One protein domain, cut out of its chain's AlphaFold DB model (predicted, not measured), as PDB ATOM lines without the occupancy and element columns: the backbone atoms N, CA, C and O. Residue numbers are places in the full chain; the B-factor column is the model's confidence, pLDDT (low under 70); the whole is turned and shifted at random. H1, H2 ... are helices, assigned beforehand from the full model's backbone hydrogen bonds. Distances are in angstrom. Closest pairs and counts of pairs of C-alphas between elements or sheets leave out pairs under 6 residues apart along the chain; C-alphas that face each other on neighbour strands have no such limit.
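AT A GLANCE: This is residues 4 to 99 of the 104 residues of the protein "zf-HC2 domain-containing protein" of Chloroflexi bacterium RBG_16_63_12 (UniProt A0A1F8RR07). Kinked H2 and H4 lie side by side as a core, with H1 beside H2 and H3 by the first turns of both. Residues 81 to 99, with H5, stick out as an arm. All helix, it has 96 printed residues with five named helices. It is loose, radius of gyration of the C-alphas 17.4 A, spanning 53 by 31 by 21 A.

IN THESE COORDINATES: H1, residues 4 to 14, starts at C-alpha (-5.631, -30.280, -55.671). H2 is residues 22 to 38, H3 49 to 57, H4 59 to 76, 25.3 A. H5, residues 83 to 97, ends at C-alpha (-31.324, -34.114, -12.781).

HOW THE PARTS SIT: H2 and H4 touch, closest at C-alphas 34 and 69, 5.7 A, at a shallow tilt of 26 degrees. H3 and H4 touch only at the corner, closest at C-alphas 55 and 62, 5.0 A. Every O i to N i+4 pair is within hydrogen-bond range in H3, H4, H5; H1 has 6 of 7, H2 11 of 13.

THE WHOLE: The printed part has no cut. pLDDT is under 70 at residues 13 to 21, 42 to 48, 95 to 99.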
ATOM      1  N   GLU A   4      -5.126 -29.764 -54.388       75.31
ATOM      2  CA  GLU A   4      -5.631 -30.280 -55.671       75.31
ATOM      3  C   GLU A   4      -6.534 -31.507 -55.487       75.31
ATOM      4  O   GLU A   4      -7.555 -31.642 -56.163       75.31
ATOM      5  N   GLN A   5      -6.199 -32.374 -54.527       77.19
ATOM      6  CA  GLN A   5      -7.009 -33.540 -54.168       77.19
ATOM      7  C   GLN A   5      -8.371 -33.133 -53.602       77.19
ATOM      8  O   GLN A   5      -9.374 -33.757 -53.939       77.19
ATOM      9  N   PHE A   6      -8.415 -32.069 -52.794       76.56
ATOM     10  CA  PHE A   6      -9.665 -31.539 -52.251       76.56
ATOM     11  C   PHE A   6     -10.600 -31.045 -53.362       76.56
ATOM     12  O   PHE A   6     -11.761 -31.445 -53.406       76.56
ATOM     13  N   PHE A   7     -10.092 -30.249 -54.308       76.00
ATOM     14  CA  PHE A   7     -10.907 -29.749 -55.420       76.00
ATOM     15  C   PHE A   7     -11.377 -30.856 -56.367       76.00
ATOM     16  O   PHE A   7     -12.543 -30.876 -56.749       76.00
ATOM     17  N   THR A   8     -10.506 -31.817 -56.679       75.69
ATOM     18  CA  THR A   8     -10.873 -32.978 -57.508       75.69
ATOM     19  C   THR A   8     -12.007 -33.781 -56.868       75.69
ATOM     20  O   THR A   8     -12.937 -34.211 -57.546       75.69
ATOM     21  N   TRP A   9     -11.958 -33.966 -55.549       78.94
ATOM     22  CA  TRP A   9     -13.016 -34.643 -54.808       78.94
ATOM     23  C   TRP A   9     -14.316 -33.825 -54.769       78.94
ATOM     24  O   TRP A   9     -15.390 -34.389 -54.973       78.94
ATOM     25  N   LEU A  10     -14.238 -32.496 -54.608       71.94
ATOM     26  CA  LEU A  10     -15.404 -31.606 -54.683       71.94
ATOM     27  C   LEU A  10     -16.117 -31.684 -56.035       71.94
ATOM     28  O   LEU A  10     -17.344 -31.694 -56.072       71.94
ATOM     29  N   GLU A  11     -15.389 -31.764 -57.146       70.06
ATOM     30  CA  GLU A  11     -15.997 -31.899 -58.475       70.06
ATOM     31  C   GLU A  11     -16.770 -33.225 -58.637       70.06
ATOM     32  O   GLU A  11     -17.778 -33.269 -59.342       70.06
ATOM     33  N   GLN A  12     -16.373 -34.294 -57.940       70.75
ATOM     34  CA  GLN A  12     -16.913 -35.649 -58.117       70.75
ATOM     35  C   GLN A  12     -18.275 -36.005 -57.470       70.75
ATOM     36  O   GLN A  12     -19.123 -36.590 -58.144       70.75
ATOM     37  N   ILE A  13     -18.552 -35.789 -56.180       67.25
ATOM     38  CA  ILE A  13     -18.810 -34.443 -55.694       67.25
ATOM     39  C   ILE A  13     -20.053 -33.943 -56.417       67.25
ATOM     40  O   ILE A  13     -21.077 -34.623 -56.423       67.25
ATOM     41  N   TYR A  14     -19.953 -32.792 -57.063       63.62
ATOM     42  CA  TYR A  14     -21.047 -32.154 -57.795       63.62
ATOM     43  C   TYR A  14     -21.484 -32.870 -59.090       63.62
ATOM     44  O   TYR A  14     -22.612 -32.668 -59.532       63.62
ATOM     45  N   ALA A  15     -20.656 -33.735 -59.685       65.25
ATOM     46  CA  ALA A  15     -20.936 -34.373 -60.978       65.25
ATOM     47  C   ALA A  15     -22.034 -35.463 -60.964       65.25
ATOM     48  O   ALA A  15     -22.471 -35.910 -62.025       65.25
ATOM     49  N   THR A  16     -22.500 -35.916 -59.796       52.16
ATOM     50  CA  THR A  16     -23.466 -37.024 -59.681       52.16
ATOM     51  C   THR A  16     -24.839 -36.579 -59.133       52.16
ATOM     52  O   THR A  16     -24.979 -36.281 -57.953       52.16
ATOM     53  N   ARG A  17     -25.859 -36.627 -60.012       47.12
ATOM     54  CA  ARG A  17     -27.332 -36.666 -59.784       47.12
ATOM     55  C   ARG A  17     -28.104 -35.400 -59.336       47.12
ATOM     56  O   ARG A  17     -27.581 -34.493 -58.703       47.12
ATOM     57  N   GLU A  18     -29.377 -35.405 -59.756       47.78
ATOM     58  CA  GLU A  18     -30.403 -34.347 -59.850       47.78
ATOM     59  C   GLU A  18     -30.930 -33.803 -58.499       47.78
ATOM     60  O   GLU A  18     -31.430 -34.550 -57.665       47.78
ATOM     61  N   MET A  19     -30.809 -32.481 -58.325       49.84
ATOM     62  CA  MET A  19     -31.792 -31.480 -57.858       49.84
ATOM     63  C   MET A  19     -32.808 -31.783 -56.725       49.84
ATOM     64  O   MET A  19     -33.884 -31.209 -56.733       49.84
ATOM     65  N   GLU A  20     -32.484 -32.604 -55.726       45.47
ATOM     66  CA  GLU A  20     -33.251 -32.742 -54.463       45.47
ATOM     67  C   GLU A  20     -32.278 -33.038 -53.293       45.47
ATOM     68  O   GLU A  20     -32.402 -34.075 -52.655       45.47
ATOM     69  N   SER A  21     -31.192 -32.263 -53.069       53.09
ATOM     70  CA  SER A  21     -30.323 -32.385 -51.854       53.09
ATOM     71  C   SER A  21     -29.054 -31.501 -51.842       53.09
ATOM     72  O   SER A  21     -27.968 -31.967 -51.489       53.09
ATOM     73  N   ASP A  22     -29.147 -30.201 -52.149       72.62
ATOM     74  CA  ASP A  22     -27.981 -29.312 -51.963       72.62
ATOM     75  C   ASP A  22     -27.534 -29.245 -50.489       72.62
ATOM     76  O   ASP A  22     -26.335 -29.199 -50.220       72.62
ATOM     77  N   CYS A  23     -28.472 -29.350 -49.535       83.94
ATOM     78  CA  CYS A  23     -28.153 -29.395 -48.104       83.94
ATOM     79  C   CYS A  23     -27.362 -30.654 -47.730       83.94
ATOM     80  O   CYS A  23     -26.275 -30.535 -47.185       83.94
ATOM     81  N   ALA A  24     -27.852 -31.860 -48.046       84.62
ATOM     82  CA  ALA A  24     -27.181 -33.100 -47.631       84.62
ATOM     83  C   ALA A  24     -25.782 -33.234 -48.255       84.62
ATOM     84  O   ALA A  24     -24.844 -33.692 -47.602       84.62
ATOM     85  N   ARG A  25     -25.620 -32.780 -49.508       78.94
ATOM     86  CA  ARG A  25     -24.303 -32.681 -50.145       78.94
ATOM     87  C   ARG A  25     -23.417 -31.690 -49.399       78.94
ATOM     88  O   ARG A  25     -22.279 -32.029 -49.099       78.94
ATOM     89  N   LEU A  26     -23.913 -30.486 -49.112       85.88
ATOM     90  CA  LEU A  26     -23.125 -29.490 -48.399       85.88
ATOM     91  C   LEU A  26     -22.716 -29.987 -47.010       85.88
ATOM     92  O   LEU A  26     -21.547 -29.883 -46.666       85.88
ATOM     93  N   GLN A  27     -23.636 -30.572 -46.248       89.12
ATOM     94  CA  GLN A  27     -23.382 -31.107 -44.908       89.12
ATOM     95  C   GLN A  27     -22.265 -32.151 -44.913       89.12
ATOM     96  O   GLN A  27     -21.343 -32.074 -44.108       89.12
ATOM     97  N   ALA A  28     -22.261 -33.055 -45.898       87.44
ATOM     98  CA  ALA A  28     -21.175 -34.021 -46.073       87.44
ATOM     99  C   ALA A  28     -19.809 -33.367 -46.379       87.44
ATOM    100  O   ALA A  28     -18.766 -33.973 -46.139       87.44
ATOM    101  N   LEU A  29     -19.805 -32.142 -46.915       87.06
ATOM    102  CA  LEU A  29     -18.604 -31.369 -47.237       87.06
ATOM    103  C   LEU A  29     -18.144 -30.449 -46.094       87.06
ATOM    104  O   LEU A  29     -16.973 -30.064 -46.081       87.06
ATOM    105  N   LEU A  30     -19.027 -30.089 -45.156       90.19
ATOM    106  CA  LEU A  30     -18.743 -29.096 -44.115       90.19
ATOM    107  C   LEU A  30     -17.529 -29.427 -43.235       90.19
ATOM    108  O   LEU A  30     -16.739 -28.508 -43.018       90.19
ATOM    109  N   PRO A  31     -17.302 -30.676 -42.777       91.25
ATOM    110  CA  PRO A  31     -16.128 -30.988 -41.961       91.25
ATOM    111  C   PRO A  31     -14.815 -30.680 -42.693       91.25
ATOM    112  O   PRO A  31     -13.987 -29.916 -42.209       91.25
ATOM    113  N   ALA A  32     -14.676 -31.172 -43.928       88.06
ATOM    114  CA  ALA A  32     -13.479 -30.945 -44.737       88.06
ATOM    115  C   ALA A  32     -13.307 -29.467 -45.128       88.06
ATOM    116  O   ALA A  32     -12.184 -28.984 -45.267       88.06
ATOM    117  N   TYR A  33     -14.417 -28.749 -45.317       87.00
ATOM    118  CA  TYR A  33     -14.410 -27.312 -45.568       87.00
ATOM    119  C   TYR A  33     -13.890 -26.525 -44.353       87.00
ATOM    120  O   TYR A  33     -13.023 -25.668 -44.512       87.00
ATOM    121  N   VAL A  34     -14.353 -26.855 -43.144       91.31
ATOM    122  CA  VAL A  34     -13.895 -26.240 -41.888       91.31
ATOM    123  C   VAL A  34     -12.414 -26.520 -41.631       91.31
ATOM    124  O   VAL A  34     -11.667 -25.587 -41.333       91.31
ATOM    125  N   ASP A  35     -11.960 -27.763 -41.806       88.75
ATOM    126  CA  ASP A  35     -10.546 -28.124 -41.645       88.75
ATOM    127  C   ASP A  35      -9.647 -27.300 -42.572       88.75
ATOM    128  O   ASP A  35      -8.582 -26.810 -42.184       88.75
ATOM    129  N   PHE A  36     -10.094 -27.122 -43.816       85.12
ATOM    130  CA  PHE A  36      -9.377 -26.333 -44.805       85.12
ATOM    131  C   PHE A  36      -9.341 -24.838 -44.436       85.12
ATOM    132  O   PHE A  36      -8.294 -24.203 -44.593       85.12
ATOM    133  N   GLU A  37     -10.436 -24.277 -43.906       86.00
ATOM    134  CA  GLU A  37     -10.462 -22.900 -43.384       86.00
ATOM    135  C   GLU A  37      -9.491 -22.708 -42.208       86.00
ATOM    136  O   GLU A  37      -8.748 -21.724 -42.173       86.00
ATOM    137  N   ILE A  38      -9.447 -23.655 -41.266       89.06
ATOM    138  CA  ILE A  38      -8.554 -23.602 -40.096       89.06
ATOM    139  C   ILE A  38      -7.082 -23.733 -40.494       89.06
ATOM    140  O   ILE A  38      -6.228 -23.056 -39.919       89.06
ATOM    141  N   ALA A  39      -6.774 -24.528 -41.519       87.31
ATOM    142  CA  ALA A  39      -5.425 -24.666 -42.062       87.31
ATOM    143  C   ALA A  39      -4.908 -23.400 -42.786       87.31
ATOM    144  O   ALA A  39      -3.803 -23.416 -43.333       87.31
ATOM    145  N   GLY A  40      -5.687 -22.311 -42.812       81.62
ATOM    146  CA  GLY A  40      -5.334 -21.071 -43.502       81.62
ATOM    147  C   GLY A  40      -5.360 -21.218 -45.021       81.62
ATOM    148  O   GLY A  40      -4.665 -20.483 -45.725       81.62
ATOM    149  N   GLY A  41      -6.112 -22.195 -45.534       73.31
ATOM    150  CA  GLY A  41      -6.270 -22.394 -46.961       73.31
ATOM    151  C   GLY A  41      -6.934 -21.177 -47.601       73.31
ATOM    152  O   GLY A  41      -8.056 -20.817 -47.254       73.31
ATOM    153  N   ASP A  42      -6.244 -20.547 -48.554       65.38
ATOM    154  CA  ASP A  42      -6.824 -19.468 -49.350       65.38
ATOM    155  C   ASP A  42      -7.881 -20.055 -50.296       65.38
ATOM    156  O   ASP A  42      -7.588 -20.835 -51.213       65.38
ATOM    157  N   LEU A  43      -9.139 -19.737 -50.002       58.78
ATOM    158  CA  LEU A  43     -10.317 -20.247 -50.687       58.78
ATOM    159  C   LEU A  43     -10.471 -19.506 -52.016       58.78
ATOM    160  O   LEU A  43     -11.338 -18.637 -52.124       58.78
ATOM    161  N   GLY A  44      -9.655 -19.849 -53.018       59.62
ATOM    162  CA  GLY A  44      -9.800 -19.325 -54.379       59.62
ATOM    163  C   GLY A  44     -11.282 -19.227 -54.761       59.62
ATOM    164  O   GLY A  44     -12.012 -20.221 -54.701       59.62
ATOM    165  N   GLU A  45     -11.743 -18.004 -55.043       58.97
ATOM    166  CA  GLU A  45     -13.146 -17.606 -54.847       58.97
ATOM    167  C   GLU A  45     -14.162 -18.480 -55.591       58.97
ATOM    168  O   GLU A  45     -15.261 -18.704 -55.081       58.97
ATOM    169  N   ALA A  46     -13.780 -19.009 -56.756       60.72
ATOM    170  CA  ALA A  46     -14.677 -19.658 -57.705       60.72
ATOM    171  C   ALA A  46     -15.197 -21.040 -57.266       60.72
ATOM    172  O   ALA A  46     -16.385 -21.312 -57.413       60.72
ATOM    173  N   HIS A  47     -14.350 -21.914 -56.708       59.75
ATOM    174  CA  HIS A  47     -14.734 -23.312 -56.431       59.75
ATOM    175  C   HIS A  47     -15.570 -23.485 -55.157       59.75
ATOM    176  O   HIS A  47     -16.249 -24.493 -54.986       59.75
ATOM    177  N   LEU A  48     -15.536 -22.491 -54.268       69.69
ATOM    178  CA  LEU A  48     -16.260 -22.489 -52.994       69.69
ATOM    179  C   LEU A  48     -17.369 -21.432 -52.954       69.69
ATOM    180  O   LEU A  48     -18.059 -21.287 -51.947       69.69
ATOM    181  N   ALA A  49     -17.571 -20.710 -54.061       74.94
ATOM    182  CA  ALA A  49     -18.674 -19.771 -54.216       74.94
ATOM    183  C   ALA A  49     -20.032 -20.454 -54.015       74.94
ATOM    184  O   ALA A  49     -20.901 -19.878 -53.372       74.94
ATOM    185  N   SER A  50     -20.201 -21.690 -54.498       77.25
ATOM    186  CA  SER A  50     -21.435 -22.466 -54.312       77.25
ATOM    187  C   SER A  50     -21.695 -22.801 -52.840       77.25
ATOM    188  O   SER A  50     -22.807 -22.613 -52.356       77.25
ATOM    189  N   VAL A  51     -20.655 -23.217 -52.111       81.69
ATOM    190  CA  VAL A  51     -20.711 -23.515 -50.671       81.69
ATOM    191  C   VAL A  51     -21.097 -22.266 -49.881       81.69
ATOM    192  O   VAL A  51     -22.074 -22.283 -49.136       81.69
ATOM    193  N   ARG A  52     -20.396 -21.148 -50.106       82.81
ATOM    194  CA  ARG A  52     -20.706 -19.864 -49.459       82.81
ATOM    195  C   ARG A  52     -22.105 -19.362 -49.800       82.81
ATOM    196  O   ARG A  52     -22.814 -18.889 -48.918       82.81
ATOM    197  N   ALA A  53     -22.514 -19.481 -51.062       83.25
ATOM    198  CA  ALA A  53     -23.847 -19.087 -51.495       83.25
ATOM    199  C   ALA A  53     -24.926 -19.910 -50.786       83.25
ATOM    200  O   ALA A  53     -25.935 -19.346 -50.369       83.25
ATOM    201  N   HIS A  54     -24.726 -21.217 -50.613       86.31
ATOM    202  CA  HIS A  54     -25.681 -22.054 -49.897       86.31
ATOM    203  C   HIS A  54     -25.715 -21.729 -48.398       86.31
ATOM    204  O   HIS A  54     -26.799 -21.562 -47.844       86.31
ATOM    205  N   LEU A  55     -24.558 -21.552 -47.749       87.56
ATOM    206  CA  LEU A  55     -24.484 -21.130 -46.342       87.56
ATOM    207  C   LEU A  55     -25.168 -19.777 -46.093       87.56
ATOM    208  O   LEU A  55     -25.752 -19.572 -45.035       87.56
ATOM    209  N   ALA A  56     -25.151 -18.871 -47.071       86.62
ATOM    210  CA  ALA A  56     -25.866 -17.598 -46.986       86.62
ATOM    211  C   ALA A  56     -27.397 -17.732 -47.130       86.62
ATOM    212  O   ALA A  56     -28.125 -16.816 -46.754       86.62
ATOM    213  N   GLN A  57     -27.889 -18.838 -47.694       84.81
ATOM    214  CA  GLN A  57     -29.307 -19.046 -48.021       84.81
ATOM    215  C   GLN A  57     -30.000 -20.069 -47.108       84.81
ATOM    216  O   GLN A  57     -31.220 -20.026 -46.968       84.81
ATOM    217  N   CYS A  58     -29.247 -20.976 -46.479       88.81
ATOM    218  CA  CYS A  58     -29.772 -22.057 -45.650       88.81
ATOM    219  C   CYS A  58     -29.278 -21.929 -44.206       88.81
ATOM    220  O   CYS A  58     -28.121 -22.230 -43.907       88.81
ATOM    221  N   SER A  59     -30.169 -21.531 -43.291       87.94
ATOM    222  CA  SER A  59     -29.828 -21.362 -41.872       87.94
ATOM    223  C   SER A  59     -29.404 -22.671 -41.205       87.94
ATOM    224  O   SER A  59     -28.466 -22.670 -40.424       87.94
ATOM    225  N   ALA A  60     -30.028 -23.799 -41.558       89.62
ATOM    226  CA  ALA A  60     -29.686 -25.097 -40.976       89.62
ATOM    227  C   ALA A  60     -28.234 -25.505 -41.283       89.62
ATOM    228  O   ALA A  60     -27.487 -25.874 -40.381       89.62
ATOM    229  N   CYS A  61     -27.806 -25.379 -42.544       90.94
ATOM    230  CA  CYS A  61     -26.421 -25.661 -42.920       90.94
ATOM    231  C   CYS A  61     -25.447 -24.613 -42.369       90.94
ATOM    232  O   CYS A  61     -24.301 -24.946 -42.077       90.94
ATOM    233  N   HIS A  62     -25.888 -23.361 -42.215       91.62
ATOM    234  CA  HIS A  62     -25.095 -22.329 -41.557       91.62
ATOM    235  C   HIS A  62     -24.836 -22.658 -40.083       91.62
ATOM    236  O   HIS A  62     -23.693 -22.573 -39.641       91.62
ATOM    237  N   ASP A  63     -25.856 -23.069 -39.335       95.12
ATOM    238  CA  ASP A  63     -25.723 -23.405 -37.916       95.12
ATOM    239  C   ASP A  63     -24.804 -24.618 -37.712       95.12
ATOM    240  O   ASP A  63     -23.925 -24.598 -36.849       95.12
ATOM    241  N   GLU A  64     -24.934 -25.636 -38.565       95.31
ATOM    242  CA  GLU A  64     -24.042 -26.799 -38.572       95.31
ATOM    243  C   GLU A  64     -22.589 -26.409 -38.877       95.31
ATOM    244  O   GLU A  64     -21.672 -26.817 -38.164       95.31
ATOM    245  N   TYR A  65     -22.372 -25.550 -39.878       95.00
ATOM    246  CA  TYR A  65     -21.052 -25.002 -40.194       95.00
ATOM    247  C   TYR A  65     -20.448 -24.237 -39.010       95.00
ATOM    248  O   TYR A  65     -19.289 -24.465 -38.668       95.00
ATOM    249  N   GLN A  66     -21.216 -23.361 -38.353       96.19
ATOM    250  CA  GLN A  66     -20.732 -22.603 -37.194       96.19
ATOM    251  C   GLN A  66     -20.372 -23.524 -36.023       96.19
ATOM    252  O   GLN A  66     -19.358 -23.300 -35.361       96.19
ATOM    253  N   GLY A  67     -21.168 -24.572 -35.785       95.81
ATOM    254  CA  GLY A  67     -20.888 -25.584 -34.770       95.81
ATOM    255  C   GLY A  67     -19.583 -26.330 -35.047       95.81
ATOM    256  O   GLY A  67     -18.699 -26.368 -34.190       95.81
ATOM    257  N   LEU A  68     -19.421 -26.845 -36.268       95.62
ATOM    258  CA  LEU A  68     -18.195 -27.521 -36.699       95.62
ATOM    259  C   LEU A  68     -16.976 -26.595 -36.609       95.62
ATOM    260  O   LEU A  68     -15.935 -26.994 -36.093       95.62
ATOM    261  N   LEU A  69     -17.111 -25.337 -37.034       94.12
ATOM    262  CA  LEU A  69     -16.043 -24.342 -36.952       94.12
ATOM    263  C   LEU A  69     -15.644 -24.034 -35.505       94.12
ATOM    264  O   LEU A  69     -14.459 -23.865 -35.214       94.12
ATOM    265  N   ALA A  70     -16.607 -23.953 -34.587       94.44
ATOM    266  CA  ALA A  70     -16.324 -23.759 -33.171       94.44
ATOM    267  C   ALA A  70     -15.538 -24.945 -32.588       94.44
ATOM    268  O   ALA A  70     -14.529 -24.726 -31.914       94.44
ATOM    269  N   VAL A  71     -15.951 -26.178 -32.900       93.38
ATOM    270  CA  VAL A  71     -15.264 -27.408 -32.472       93.38
ATOM    271  C   VAL A  71     -13.845 -27.469 -33.036       93.38
ATOM    272  O   VAL A  71     -12.895 -27.594 -32.268       93.38
ATOM    273  N   ALA A  72     -13.673 -27.271 -34.344       91.62
ATOM    274  CA  ALA A  72     -12.360 -27.311 -34.989       91.62
ATOM    275  C   ALA A  72     -11.400 -26.233 -34.451       91.62
ATOM    276  O   ALA A  72     -10.194 -26.448 -34.338       91.62
ATOM    277  N   ARG A  73     -11.917 -25.060 -34.052       92.56
ATOM    278  CA  ARG A  73     -11.113 -24.026 -33.374       92.56
ATOM    279  C   ARG A  73     -10.655 -24.460 -31.988       92.56
ATOM    280  O   ARG A  73      -9.528 -24.136 -31.615       92.56
ATOM    281  N   LEU A  74     -11.512 -25.129 -31.217       92.56
ATOM    282  CA  LEU A  74     -11.135 -25.676 -29.912       92.56
ATOM    283  C   LEU A  74     -10.085 -26.776 -30.078       92.56
ATOM    284  O   LEU A  74      -9.095 -26.772 -29.349       92.56
ATOM    285  N   GLU A  75     -10.251 -27.644 -31.075       91.25
ATOM    286  CA  GLU A  75      -9.292 -28.697 -31.412       91.25
ATOM    287  C   GLU A  75      -7.923 -28.117 -31.775       91.25
ATOM    288  O   GLU A  75      -6.916 -28.470 -31.166       91.25
ATOM    289  N   ALA A  76      -7.884 -27.140 -32.687       88.81
ATOM    290  CA  ALA A  76      -6.650 -26.472 -33.096       88.81
ATOM    291  C   ALA A  76      -5.941 -25.738 -31.941       88.81
ATOM    292  O   ALA A  76      -4.732 -25.516 -31.992       88.81
ATOM    293  N   GLN A  77      -6.682 -25.355 -30.898       91.31
ATOM    294  CA  GLN A  77      -6.142 -24.745 -29.680       91.31
ATOM    295  C   GLN A  77      -5.736 -25.780 -28.615       91.31
ATOM    296  O   GLN A  77      -5.229 -25.377 -27.569       91.31
ATOM    297  N   GLY A  78      -5.970 -27.079 -28.840       90.31
ATOM    298  CA  GLY A  78      -5.766 -28.130 -27.839       90.31
ATOM    299  C   GLY A  78      -6.702 -27.996 -26.634       90.31
ATOM    300  O   GLY A  78      -6.304 -28.270 -25.508       90.31
ATOM    301  N   ARG A  79      -7.917 -27.479 -26.855       89.38
ATOM    302  CA  ARG A  79      -8.910 -27.155 -25.817       89.38
ATOM    303  C   ARG A  79     -10.155 -28.033 -25.867       89.38
ATOM    304  O   ARG A  79     -11.120 -27.730 -25.165       89.38
ATOM    305  N   LEU A  80     -10.173 -29.059 -26.717       85.88
ATOM    306  CA  LEU A  80     -11.215 -30.071 -26.619       85.88
ATOM    307  C   LEU A  80     -10.982 -30.900 -25.348       85.88
ATOM    308  O   LEU A  80      -9.837 -31.276 -25.098       85.88
ATOM    309  N   PRO A  81     -12.030 -31.141 -24.545       82.62
ATOM    310  CA  PRO A  81     -11.944 -32.071 -23.428       82.62
ATOM    311  C   PRO A  81     -11.660 -33.481 -23.947       82.62
ATOM    312  O   PRO A  81     -12.052 -33.832 -25.066       82.62
ATOM    313  N   GLU A  82     -11.027 -34.304 -23.119       82.81
ATOM    314  CA  GLU A  82     -10.910 -35.723 -23.437       82.81
ATOM    315  C   GLU A  82     -12.306 -36.367 -23.450       82.81
ATOM    316  O   GLU A  82     -13.239 -35.933 -22.759       82.81
ATOM    317  N   ALA A  83     -12.475 -37.422 -24.250       78.62
ATOM    318  CA  ALA A  83     -13.768 -38.099 -24.367       78.62
ATOM    319  C   ALA A  83     -14.259 -38.622 -23.004       78.62
ATOM    320  O   ALA A  83     -15.446 -38.553 -22.697       78.62
ATOM    321  N   GLU A  84     -13.329 -39.091 -22.173       80.31
ATOM    322  CA  GLU A  84     -13.576 -39.587 -20.817       80.31
ATOM    323  C   GLU A  84     -14.089 -38.476 -19.884       80.31
ATOM    324  O   GLU A  84     -15.038 -38.692 -19.133       80.31
ATOM    325  N   GLU A  85     -13.530 -37.266 -19.986       79.69
ATOM    326  CA  GLU A  85     -13.953 -36.093 -19.205       79.69
ATOM    327  C   GLU A  85     -15.352 -35.622 -19.617       79.69
ATOM    328  O   GLU A  85     -16.181 -35.281 -18.774       79.69
ATOM    329  N   SER A  86     -15.637 -35.660 -20.921       78.88
ATOM    330  CA  SER A  86     -16.951 -35.297 -21.459       78.88
ATOM    331  C   SER A  86     -18.039 -36.275 -21.007       78.88
ATOM    332  O   SER A  86     -19.138 -35.858 -20.652       78.88
ATOM    333  N   LEU A  87     -17.741 -37.580 -21.001       80.25
ATOM    334  CA  LEU A  87     -18.673 -38.613 -20.538       80.25
ATOM    335  C   LEU A  87     -18.971 -38.482 -19.041       80.25
ATOM    336  O   LEU A  87     -20.137 -38.536 -18.658       80.25
ATOM    337  N   ALA A  88     -17.947 -38.237 -18.219       76.94
ATOM    338  CA  ALA A  88     -18.118 -38.020 -16.783       76.94
ATOM    339  C   ALA A  88     -19.015 -36.805 -16.485       76.94
ATOM    340  O   ALA A  88     -19.898 -36.884 -15.634       76.94
ATOM    341  N   GLN A  89     -18.852 -35.707 -17.235       75.00
ATOM    342  CA  GLN A  89     -19.708 -34.526 -17.103       75.00
ATOM    343  C   GLN A  89     -21.186 -34.850 -17.379       75.00
ATOM    344  O   GLN A  89     -22.059 -34.400 -16.639       75.00
ATOM    345  N   PHE A  90     -21.484 -35.638 -18.418       78.75
ATOM    346  CA  PHE A  90     -22.864 -36.026 -18.722       78.75
ATOM    347  C   PHE A  90     -23.465 -36.958 -17.662       78.75
ATOM    348  O   PHE A  90     -24.650 -36.841 -17.358       78.75
ATOM    349  N   GLU A  91     -22.675 -37.869 -17.086       75.75
ATOM    350  CA  GLU A  91     -23.122 -38.751 -16.000       75.75
ATOM    351  C   GLU A  91     -23.478 -37.956 -14.734       75.75
ATOM    352  O   GLU A  91     -24.555 -38.166 -14.171       75.75
ATOM    353  N   GLU A  92     -22.646 -36.982 -14.348       70.19
ATOM    354  CA  GLU A  92     -22.936 -36.068 -13.234       70.19
ATOM    355  C   GLU A  92     -24.194 -35.221 -13.491       70.19
ATOM    356  O   GLU A  92     -24.992 -34.988 -12.582       70.19
ATOM    357  N   GLU A  93     -24.416 -34.779 -14.731       70.38
ATOM    358  CA  GLU A  93     -25.573 -33.959 -15.103       70.38
ATOM    359  C   GLU A  93     -26.885 -34.772 -15.106       70.38
ATOM    360  O   GLU A  93     -27.936 -34.272 -14.687       70.38
ATOM    361  N   ILE A  94     -26.825 -36.053 -15.495       73.00
ATOM    362  CA  ILE A  94     -27.942 -37.010 -15.407       73.00
ATOM    363  C   ILE A  94     -28.258 -37.351 -13.943       73.00
ATOM    364  O   ILE A  94     -29.428 -37.371 -13.554       73.00
ATOM    365  N   GLU A  95     -27.241 -37.581 -13.109       68.19
ATOM    366  CA  GLU A  95     -27.432 -37.842 -11.678       68.19
ATOM    367  C   GLU A  95     -27.982 -36.598 -10.956       68.19
ATOM    368  O   GLU A  95     -28.938 -36.699 -10.184       68.19
ATOM    369  N   SER A  96     -27.498 -35.403 -11.313       63.62
ATOM    370  CA  SER A  96     -27.990 -34.119 -10.796       63.62
ATOM    371  C   SER A  96     -29.427 -33.787 -11.217       63.62
ATOM    372  O   SER A  96     -30.092 -33.023 -10.516       63.62
ATOM    373  N   THR A  97     -29.925 -34.309 -12.342       61.25
ATOM    374  CA  THR A  97     -31.324 -34.114 -12.781       61.25
ATOM    375  C   THR A  97     -32.261 -35.239 -12.334       61.25
ATOM    376  O   THR A  97     -33.480 -35.108 -12.464       61.25
ATOM    377  N   SER A  98     -31.727 -36.316 -11.745       59.25
ATOM    378  CA  SER A  98     -32.506 -37.422 -11.178       59.25
ATOM    379  C   SER A  98     -33.122 -37.104  -9.804       59.25
ATOM    380  O   SER A  98     -33.982 -37.860  -9.337       59.25
ATOM    381  N   GLU A  99     -32.741 -36.006  -9.141       56.06
ATOM    382  CA  GLU A  99     -33.358 -35.593  -7.877       56.06
ATOM    383  C   GLU A  99     -34.653 -34.778  -8.127       56.06
ATOM    384  O   GLU A  99     -34.651 -33.559  -8.266       56.06
TER     385      GLU A  99